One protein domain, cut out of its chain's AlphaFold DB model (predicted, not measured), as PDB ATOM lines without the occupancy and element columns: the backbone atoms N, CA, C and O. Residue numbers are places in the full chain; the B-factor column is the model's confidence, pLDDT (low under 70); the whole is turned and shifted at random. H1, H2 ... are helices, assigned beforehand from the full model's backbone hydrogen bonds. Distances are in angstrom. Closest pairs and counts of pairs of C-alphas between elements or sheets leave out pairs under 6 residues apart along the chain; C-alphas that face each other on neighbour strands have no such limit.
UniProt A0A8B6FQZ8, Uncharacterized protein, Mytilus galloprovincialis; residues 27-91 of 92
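Overview. This is residues 27 to 91 of the 92 residues of an uncharacterized protein of Mytilus galloprovincialis (UniProt A0A8B6FQZ8). Two helices, H1 and H2, lie side by side as a helical hairpin; a long stretch without a named element, residues 66 to 83, runs back along this pair, and the short helix H3 sits away from it at one end of the longest axis. The hairpin is the body, and H3 touches neither of its helices. The printed part has 65 residues with three named helices, in the order H1, H2, H3, and no named strand; the class is all helix, though under half of the residues, 32, are in named elements. By its radius of gyration of the C-alphas, 11.2 A, the whole is compact, yet its outline is elongated, with spans of 35 by 21 by 18 A.

Along the chain. Start at Ala 27, whose C-alpha is at (-89.356, -7.095, -17.937), and go on to C-alpha 35 at (-91.417, -20.962, -21.896). There H1 begins, residues 35 to 48, and it runs 20.0 A from first to last C-alpha. Next find H2, residues 55 to 65, 15.4 A long, which starts at C-alpha 55 at (-81.747, -13.727, -15.247). After residues 66 to 83 comes H3, residues 84 to 90, 10.3 A long, which ends at C-alpha 90 at (-63.692, -20.363, -9.133).

Arrangement. Look first at Cys 41 and Cys 58: their C-alphas, 6.1 A apart, are the closest of H1 and H2. These two helices touch, with 10 pairs of C-alphas within 8 A. Their lines stand at a shallow tilt of 24 degrees, they run opposite ways, and their centres are 11.1 A apart; together they are a helical hairpin. H3 is apart from H1, and it is apart from H2 as well, with no C-alpha within 8 A. In the backbones of H1 and H2 you will find every O i to N i+4 pair within hydrogen-bond range. In H3 it is 1 of 3 such pairs, beside 3 of 4 O i to N i+3 pairs.

Size, cuts and confidence. The two C-alphas farthest apart are those of Arg 31 and Gly 91, at 36.5 A. From the first to the last printed C-alpha, Ala 27 to Gly 91, it is 31.3 A. The printed part has no cut. The link from H1 to H2, 6 residues, is short, while the link from H2 to H3, 18 residues, is long; the C-alphas of that long link lie 6 to 14 A from the mean of the C-alphas. The mean pLDDT of the printed part is 84.9; look for values under 70 at residues 27 to 28 and 85 to 91, of which 85 to 90 belong to H3, whose mean is 66.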
ATOM      1  N   ALA A  27     -88.207  -6.216 -17.990       53.91
ATOM      2  CA  ALA A  27     -89.356  -7.095 -17.937       53.91
ATOM      3  C   ALA A  27     -89.026  -8.330 -18.794       53.91
ATOM      4  O   ALA A  27     -88.948  -8.246 -20.019       53.91
ATOM      5  N   CYS A  28     -88.804  -9.481 -18.167       65.00
ATOM      6  CA  CYS A  28     -88.900 -10.727 -18.906       65.00
ATOM      7  C   CYS A  28     -90.390 -11.051 -19.037       65.00
ATOM      8  O   CYS A  28     -90.970 -11.598 -18.098       65.00
ATOM      9  N   ASP A  29     -91.036 -10.630 -20.128       73.00
ATOM     10  CA  ASP A  29     -92.423 -11.019 -20.373       73.00
ATOM     11  C   ASP A  29     -92.440 -12.491 -20.819       73.00
ATOM     12  O   ASP A  29     -91.906 -12.809 -21.887       73.00
ATOM     13  N   PRO A  30     -93.037 -13.414 -20.045       71.19
ATOM     14  CA  PRO A  30     -93.144 -14.813 -20.446       71.19
ATOM     15  C   PRO A  30     -93.972 -15.021 -21.724       71.19
ATOM     16  O   PRO A  30     -93.972 -16.127 -22.258       71.19
ATOM     17  N   ARG A  31     -94.698 -14.003 -22.207       78.88
ATOM     18  CA  ARG A  31     -95.415 -14.026 -23.491       78.88
ATOM     19  C   ARG A  31     -94.497 -13.783 -24.686       78.88
ATOM     20  O   ARG A  31     -94.806 -14.252 -25.776       78.88
ATOM     21  N   ASP A  32     -93.383 -13.090 -24.475       81.81
ATOM     22  CA  ASP A  32     -92.430 -12.707 -25.523       81.81
ATOM     23  C   ASP A  32     -91.322 -13.750 -25.728       81.81
ATOM     24  O   ASP A  32     -90.434 -13.559 -26.559       81.81
ATOM     25  N   VAL A  33     -91.320 -14.826 -24.935       87.44
ATOM     26  CA  VAL A  33     -90.215 -15.785 -24.861       87.44
ATOM     27  C   VAL A  33     -90.744 -17.210 -24.803       87.44
ATOM     28  O   VAL A  33     -91.739 -17.499 -24.135       87.44
ATOM     29  N   ARG A  34     -90.040 -18.150 -25.445       90.38
ATOM     30  CA  ARG A  34     -90.338 -19.578 -25.293       90.38
ATOM     31  C   ARG A  34     -90.221 -19.993 -23.832       90.38
ATOM     32  O   ARG A  34     -89.166 -19.869 -23.207       90.38
ATOM     33  N   ARG A  35     -91.308 -20.563 -23.305       89.00
ATOM     34  CA  ARG A  35     -91.417 -20.962 -21.896       89.00
ATOM     35  C   ARG A  35     -90.293 -21.901 -21.461       89.00
ATOM     36  O   ARG A  35     -89.797 -21.756 -20.355       89.00
ATOM     37  N   SER A  36     -89.867 -22.822 -22.323       91.69
ATOM     38  CA  SER A  36     -88.754 -23.738 -22.044       91.69
ATOM     39  C   SER A  36     -87.438 -23.002 -21.777       91.69
ATOM     40  O   SER A  36     -86.765 -23.310 -20.798       91.69
ATOM     41  N   CYS A  37     -87.111 -21.986 -22.579       92.62
ATOM     42  CA  CYS A  37     -85.890 -21.195 -22.416       92.62
ATOM     43  C   CYS A  37     -85.930 -20.393 -21.115       92.62
ATOM     44  O   CYS A  37     -84.987 -20.428 -20.327       92.62
ATOM     45  N   LEU A  38     -87.071 -19.751 -20.844       91.69
ATOM     46  CA  LEU A  38     -87.279 -19.000 -19.612       91.69
ATOM     47  C   LEU A  38     -87.173 -19.892 -18.363       91.69
ATOM     48  O   LEU A  38     -86.505 -19.513 -17.405       91.69
ATOM     49  N   MET A  39     -87.781 -21.082 -18.378       92.62
ATOM     50  CA  MET A  39     -87.707 -22.032 -17.258       92.62
ATOM     51  C   MET A  39     -86.274 -22.523 -17.023       92.62
ATOM     52  O   MET A  39     -85.855 -22.651 -15.876       92.62
ATOM     53  N   GLY A  40     -85.501 -22.722 -18.093       93.94
ATOM     54  CA  GLY A  40     -84.076 -23.030 -18.008       93.94
ATOM     55  C   GLY A  40     -83.270 -21.937 -17.298       93.94
ATOM     56  O   GLY A  40     -82.554 -22.223 -16.336       93.94
ATOM     57  N   CYS A  41     -83.452 -20.673 -17.702       92.44
ATOM     58  CA  CYS A  41     -82.818 -19.529 -17.040       92.44
ATOM     59  C   CYS A  41     -83.268 -19.380 -15.571       92.44
ATOM     60  O   CYS A  41     -82.463 -19.054 -14.698       92.44
ATOM     61  N   LEU A  42     -84.555 -19.615 -15.281       92.50
ATOM     62  CA  LEU A  42     -85.108 -19.568 -13.922       92.50
ATOM     63  C   LEU A  42     -84.480 -20.629 -13.019       92.50
ATOM     64  O   LEU A  42     -84.083 -20.293 -11.910       92.50
ATOM     65  N   GLY A  43     -84.297 -21.860 -13.500       93.19
ATOM     66  CA  GLY A  43     -83.635 -22.905 -12.716       93.19
ATOM     67  C   GLY A  43     -82.197 -22.530 -12.332       93.19
ATOM     68  O   GLY A  43     -81.764 -22.779 -11.209       93.19
ATOM     69  N   CYS A  44     -81.467 -21.857 -13.224       91.94
ATOM     70  CA  CYS A  44     -80.143 -21.314 -12.910       91.94
ATOM     71  C   CYS A  44     -80.195 -20.168 -11.898       91.94
ATOM     72  O   CYS A  44     -79.377 -20.101 -10.978       91.94
ATOM     73  N   PHE A  45     -81.168 -19.271 -12.042       91.50
ATOM     74  CA  PHE A  45     -81.383 -18.189 -11.092       91.50
ATOM     75  C   PHE A  45     -81.744 -18.705  -9.694       91.50
ATOM     76  O   PHE A  45     -81.223 -18.186  -8.713       91.50
ATOM     77  N   GLU A  46     -82.586 -19.731  -9.589       91.12
ATOM     78  CA  GLU A  46     -82.950 -20.367  -8.319       91.12
ATOM     79  C   GLU A  46     -81.748 -21.057  -7.662       91.12
ATOM     80  O   GLU A  46     -81.571 -20.961  -6.449       91.12
ATOM     81  N   ALA A  47     -80.881 -21.691  -8.457       90.69
ATOM     82  CA  ALA A  47     -79.699 -22.389  -7.956       90.69
ATOM     83  C   ALA A  47     -78.593 -21.448  -7.446       90.69
ATOM     84  O   ALA A  47     -77.967 -21.716  -6.420       90.69
ATOM     85  N   PHE A  48     -78.331 -20.352  -8.163       88.00
ATOM     86  CA  PHE A  48     -77.216 -19.441  -7.867       88.00
ATOM     87  C   PHE A  48     -77.636 -18.147  -7.152       88.00
ATOM     88  O   PHE A  48     -76.802 -17.477  -6.533       88.00
ATOM     89  N   GLY A  49     -78.913 -17.779  -7.238       86.38
ATOM     90  CA  GLY A  49     -79.473 -16.534  -6.721       86.38
ATOM     91  C   GLY A  49     -79.178 -15.309  -7.595       86.38
ATOM     92  O   GLY A  49     -78.219 -15.259  -8.371       86.38
ATOM     93  N   GLY A  50     -79.978 -14.252  -7.422       82.25
ATOM     94  CA  GLY A  50     -79.852 -13.002  -8.187       82.25
ATOM     95  C   GLY A  50     -78.608 -12.162  -7.889       82.25
ATOM     96  O   GLY A  50     -78.272 -11.245  -8.644       82.25
ATOM     97  N   SER A  51     -77.877 -12.473  -6.817       83.19
ATOM     98  CA  SER A  51     -76.550 -11.904  -6.566       83.19
ATOM     99  C   SER A  51     -75.514 -12.443  -7.555       83.19
ATOM    100  O   SER A  51     -74.620 -11.689  -7.936       83.19
ATOM    101  N   THR A  52     -75.691 -13.675  -8.037       85.75
ATOM    102  CA  THR A  52     -74.725 -14.417  -8.853       85.75
ATOM    103  C   THR A  52     -75.137 -14.533 -10.314       85.75
ATOM    104  O   THR A  52     -74.290 -14.397 -11.189       85.75
ATOM    105  N   TYR A  53     -76.416 -14.768 -10.596       89.50
ATOM    106  CA  TYR A  53     -76.907 -15.054 -11.940       89.50
ATOM    107  C   TYR A  53     -77.748 -13.899 -12.496       89.50
ATOM    108  O   TYR A  53     -78.599 -13.334 -11.804       89.50
ATOM    109  N   ASN A  54     -77.506 -13.532 -13.754       90.75
ATOM    110  CA  ASN A  54     -78.208 -12.461 -14.450       90.75
ATOM    111  C   ASN A  54     -79.378 -13.013 -15.282       90.75
ATOM    112  O   ASN A  54     -79.265 -13.213 -16.492       90.75
ATOM    113  N   LEU A  55     -80.521 -13.217 -14.619       90.06
ATOM    114  CA  LEU A  55     -81.747 -13.727 -15.247       90.06
ATOM    115  C   LEU A  55     -82.251 -12.838 -16.388       90.06
ATOM    116  O   LEU A  55     -82.722 -13.344 -17.403       90.06
ATOM    117  N   ALA A  56     -82.138 -11.518 -16.247       88.75
ATOM    118  CA  ALA A  56     -82.594 -10.592 -17.276       88.75
ATOM    119  C   ALA A  56     -81.773 -10.716 -18.563       88.75
ATOM    120  O   ALA A  56     -82.345 -10.673 -19.648       88.75
ATOM    121  N   ALA A  57     -80.456 -10.920 -18.452       90.44
ATOM    122  CA  ALA A  57     -79.603 -11.156 -19.612       90.44
ATOM    123  C   ALA A  57     -79.942 -12.483 -20.314       90.44
ATOM    124  O   ALA A  57     -80.087 -12.491 -21.532       90.44
ATOM    125  N   CYS A  58     -80.145 -13.575 -19.564       91.31
ATOM    126  CA  CYS A  58     -80.558 -14.855 -20.158       91.31
ATOM    127  C   CYS A  58     -81.924 -14.747 -20.845       91.31
ATOM    128  O   CYS A  58     -82.095 -15.200 -21.974       91.31
ATOM    129  N   CYS A  59     -82.886 -14.071 -20.209       89.62
ATOM    130  CA  CYS A  59     -84.195 -13.846 -20.810       89.62
ATOM    131  C   CYS A  59     -84.132 -12.979 -22.075       89.62
ATOM    132  O   CYS A  59     -84.791 -13.297 -23.065       89.62
ATOM    133  N   TYR A  60     -83.343 -11.901 -22.062       90.38
ATOM    134  CA  TYR A  60     -83.146 -11.063 -23.243       90.38
ATOM    135  C   TYR A  60     -82.611 -11.887 -24.415       90.38
ATOM    136  O   TYR A  60     -83.161 -11.809 -25.512       90.38
ATOM    137  N   ASP A  61     -81.620 -12.744 -24.163       92.19
ATOM    138  CA  ASP A  61     -81.069 -13.630 -25.184       92.19
ATOM    139  C   ASP A  61     -82.105 -14.647 -25.677       92.19
ATOM    140  O   ASP A  61     -82.243 -14.826 -26.888       92.19
ATOM    141  N   CYS A  62     -82.900 -15.250 -24.784       91.06
ATOM    142  CA  CYS A  62     -84.009 -16.123 -25.180       91.06
ATOM    143  C   CYS A  62     -85.010 -15.394 -26.097       91.06
ATOM    144  O   CYS A  62     -85.501 -15.990 -27.053       91.06
ATOM    145  N   LYS A  63     -85.293 -14.109 -25.833       90.25
ATOM    146  CA  LYS A  63     -86.195 -13.278 -26.645       90.25
ATOM    147  C   LYS A  63     -85.627 -12.999 -28.036       90.25
ATOM    148  O   LYS A  63     -86.307 -13.233 -29.027       90.25
ATOM    149  N   ILE A  64     -84.398 -12.483 -28.127       92.06
ATOM    150  CA  ILE A  64     -83.832 -12.043 -29.417       92.06
ATOM    151  C   ILE A  64     -83.462 -13.208 -30.340       92.06
ATOM    152  O   ILE A  64     -83.390 -13.025 -31.551       92.06
ATOM    153  N   THR A  65     -83.206 -14.390 -29.775       92.00
ATOM    154  CA  THR A  65     -82.833 -15.586 -30.545       92.00
ATOM    155  C   THR A  65     -84.006 -16.519 -30.823       92.00
ATOM    156  O   THR A  65     -83.848 -17.451 -31.608       92.00
ATOM    157  N   ASP A  66     -85.154 -16.308 -30.168       90.50
ATOM    158  CA  ASP A  66     -86.262 -17.273 -30.111       90.50
ATOM    159  C   ASP A  66     -85.784 -18.698 -29.742       90.50
ATOM    160  O   ASP A  66     -86.277 -19.717 -30.238       90.50
ATOM    161  N   ALA A  67     -84.764 -18.785 -28.881       89.25
ATOM    162  CA  ALA A  67     -84.155 -20.056 -28.523       89.25
ATOM    163  C   ALA A  67     -85.156 -20.966 -27.804       89.25
ATOM    164  O   ALA A  67     -85.897 -20.553 -26.911       89.25
ATOM    165  N   VAL A  68     -85.127 -22.257 -28.146       92.19
ATOM    166  CA  VAL A  68     -85.843 -23.289 -27.379       92.19
ATOM    167  C   VAL A  68     -85.239 -23.419 -25.983       92.19
ATOM    168  O   VAL A  68     -85.978 -23.593 -25.013       92.19
ATOM    169  N   LEU A  69     -83.912 -23.338 -25.891       91.06
ATOM    170  CA  LEU A  69     -83.154 -23.524 -24.665       91.06
ATOM    171  C   LEU A  69     -81.805 -22.806 -24.781       91.06
ATOM    172  O   LEU A  69     -81.126 -22.933 -25.799       91.06
ATOM    173  N   ILE A  70     -81.429 -22.073 -23.737       93.25
ATOM    174  CA  ILE A  70     -80.103 -21.457 -23.583       93.25
ATOM    175  C   ILE A  70     -79.398 -22.099 -22.393       93.25
ATOM    176  O   ILE A  70     -78.304 -22.634 -22.537       93.25
ATOM    177  N   ASP A  71     -80.071 -22.081 -21.245       92.12
ATOM    178  CA  ASP A  71     -79.659 -22.771 -20.030       92.12
ATOM    179  C   ASP A  71     -80.624 -23.917 -19.728       92.12
ATOM    180  O   ASP A  71     -81.793 -23.856 -20.103       92.12
ATOM    181  N   ASP A  72     -80.139 -24.949 -19.042       90.94
ATOM    182  CA  ASP A  72     -80.901 -26.152 -18.683       90.94
ATOM    183  C   ASP A  72     -80.962 -26.321 -17.157       90.94
ATOM    184  O   ASP A  72     -80.529 -27.326 -16.581       90.94
ATOM    185  N   GLY A  73     -81.413 -25.259 -16.482       84.69
ATOM    186  CA  GLY A  73     -81.515 -25.213 -15.028       84.69
ATOM    187  C   GLY A  73     -80.178 -25.491 -14.319       84.69
ATOM    188  O   GLY A  73     -79.114 -25.351 -14.927       84.69
ATOM    189  N   PRO A  74     -80.186 -25.914 -13.038       83.50
ATOM    190  CA  PRO A  74     -78.959 -26.119 -12.256       83.50
ATOM    191  C   PRO A  74     -77.975 -27.119 -12.878       83.50
ATOM    192  O   PRO A  74     -76.798 -27.116 -12.524       83.50
ATOM    193  N   THR A  75     -78.441 -27.973 -13.790       85.44
ATOM    194  CA  THR A  75     -77.621 -28.972 -14.474       85.44
ATOM    195  C   THR A  75     -76.612 -28.320 -15.417       85.44
ATOM    196  O   THR A  75     -75.462 -28.755 -15.482       85.44
ATOM    197  N   ARG A  76     -77.025 -27.289 -16.171       88.69
ATOM    198  CA  ARG A  76     -76.168 -26.600 -17.150       88.69
ATOM    199  C   ARG A  76     -76.520 -25.115 -17.237       88.69
ATOM    200  O   ARG A  76     -77.313 -24.706 -18.083       88.69
ATOM    201  N   CYS A  77     -75.860 -24.321 -16.400       89.88
ATOM    202  CA  CYS A  77     -75.925 -22.863 -16.454       89.88
ATOM    203  C   CYS A  77     -74.738 -22.285 -17.218       89.88
ATOM    204  O   CYS A  77     -73.580 -22.576 -16.906       89.88
ATOM    205  N   SER A  78     -75.017 -21.430 -18.195       90.12
ATOM    206  CA  SER A  78     -73.995 -20.751 -18.975       90.12
ATOM    207  C   SER A  78     -73.249 -19.746 -18.109       90.12
ATOM    208  O   SER A  78     -73.832 -18.839 -17.510       90.12
ATOM    209  N   SER A  79     -71.920 -19.837 -18.122       88.00
ATOM    210  CA  SER A  79     -71.047 -18.882 -17.434       88.00
ATOM    211  C   SER A  79     -71.216 -17.446 -17.932       88.00
ATOM    212  O   SER A  79     -70.947 -16.512 -17.184       88.00
ATOM    213  N   LYS A  80     -71.736 -17.266 -19.153       89.81
ATOM    214  CA  LYS A  80     -72.087 -15.969 -19.747       89.81
ATOM    215  C   LYS A  80     -72.995 -15.119 -18.848       89.81
ATOM    216  O   LYS A  80     -72.854 -13.899 -18.833       89.81
ATOM    217  N   TYR A  81     -73.915 -15.745 -18.114       90.56
ATOM    218  CA  TYR A  81     -74.873 -15.036 -17.256       90.56
ATOM    219  C   TYR A  81     -74.468 -15.037 -15.781       90.56
ATOM    220  O   TYR A  81     -75.145 -14.420 -14.959       90.56
ATOM    221  N   LEU A  82     -73.355 -15.688 -15.432       88.44
ATOM    222  CA  LEU A  82     -72.773 -15.590 -14.101       88.44
ATOM    223  C   LEU A  82     -72.018 -14.269 -13.990       88.44
ATOM    224  O   LEU A  82     -71.204 -13.910 -14.843       88.44
ATOM    225  N   LYS A  83     -72.284 -13.519 -12.923       83.75
ATOM    226  CA  LYS A  83     -71.610 -12.247 -12.692       83.75
ATOM    227  C   LYS A  83     -70.106 -12.482 -12.499       83.75
ATOM    228  O   LYS A  83     -69.723 -13.459 -11.851       83.75
ATOM    229  N   PRO A  84     -69.243 -11.563 -12.971       72.19
ATOM    230  CA  PRO A  84     -67.789 -11.731 -12.931       72.19
ATOM    231  C   PRO A  84     -67.238 -12.068 -11.541       72.19
ATOM    232  O   PRO A  84     -66.363 -12.915 -11.419       72.19
ATOM    233  N   ALA A  85     -67.810 -11.481 -10.483       68.12
ATOM    234  CA  ALA A  85     -67.416 -11.743  -9.097       68.12
ATOM    235  C   ALA A  85     -67.552 -13.221  -8.680       68.12
ATOM    236  O   ALA A  85     -66.805 -13.691  -7.824       68.12
ATOM    237  N   PHE A  86     -68.482 -13.965  -9.285       67.25
ATOM    238  CA  PHE A  86     -68.613 -15.403  -9.069       67.25
ATOM    239  C   PHE A  86     -67.538 -16.181  -9.832       67.25
ATOM    240  O   PHE A  86     -66.893 -17.060  -9.265       67.25
ATOM    241  N   LEU A  87     -67.283 -15.814 -11.090       64.62
ATOM    242  CA  LEU A  87     -66.256 -16.451 -11.918       64.62
ATOM    243  C   LEU A  87     -64.849 -16.258 -11.334       64.62
ATOM    244  O   LEU A  87     -64.074 -17.207 -11.299       64.62
ATOM    245  N   SER A  88     -64.539 -15.084 -10.776       64.12
ATOM    246  CA  SER A  88     -63.255 -14.816 -10.106       64.12
ATOM    247  C   SER A  88     -63.015 -15.660  -8.848       64.12
ATOM    248  O   SER A  88     -61.878 -15.776  -8.405       64.12
ATOM    249  N   ARG A  89     -64.061 -16.253  -8.253       59.97
ATOM    250  CA  ARG A  89     -63.940 -17.120  -7.068       59.97
ATOM    251  C   ARG A  89     -63.594 -18.571  -7.421       59.97
ATOM    252  O   ARG A  89     -63.052 -19.280  -6.579       59.97
ATOM    253  N   PHE A  90     -63.905 -18.995  -8.645       64.44
ATOM    254  CA  PHE A  90     -63.692 -20.363  -9.133       64.44
ATOM    255  C   PHE A  90     -62.673 -20.455 -10.278       64.44
ATOM    256  O   PHE A  90     -62.233 -21.553 -10.605       64.44
ATOM    257  N   GLY A  91     -62.275 -19.325 -10.866       53.75
ATOM    258  CA  GLY A  91     -61.179 -19.235 -11.823       53.75
ATOM    259  C   GLY A  91     -59.840 -19.150 -11.100       53.75
ATOM    260  O   GLY A  91     -59.506 -18.108 -10.538       53.75
TER     261      GLY A  91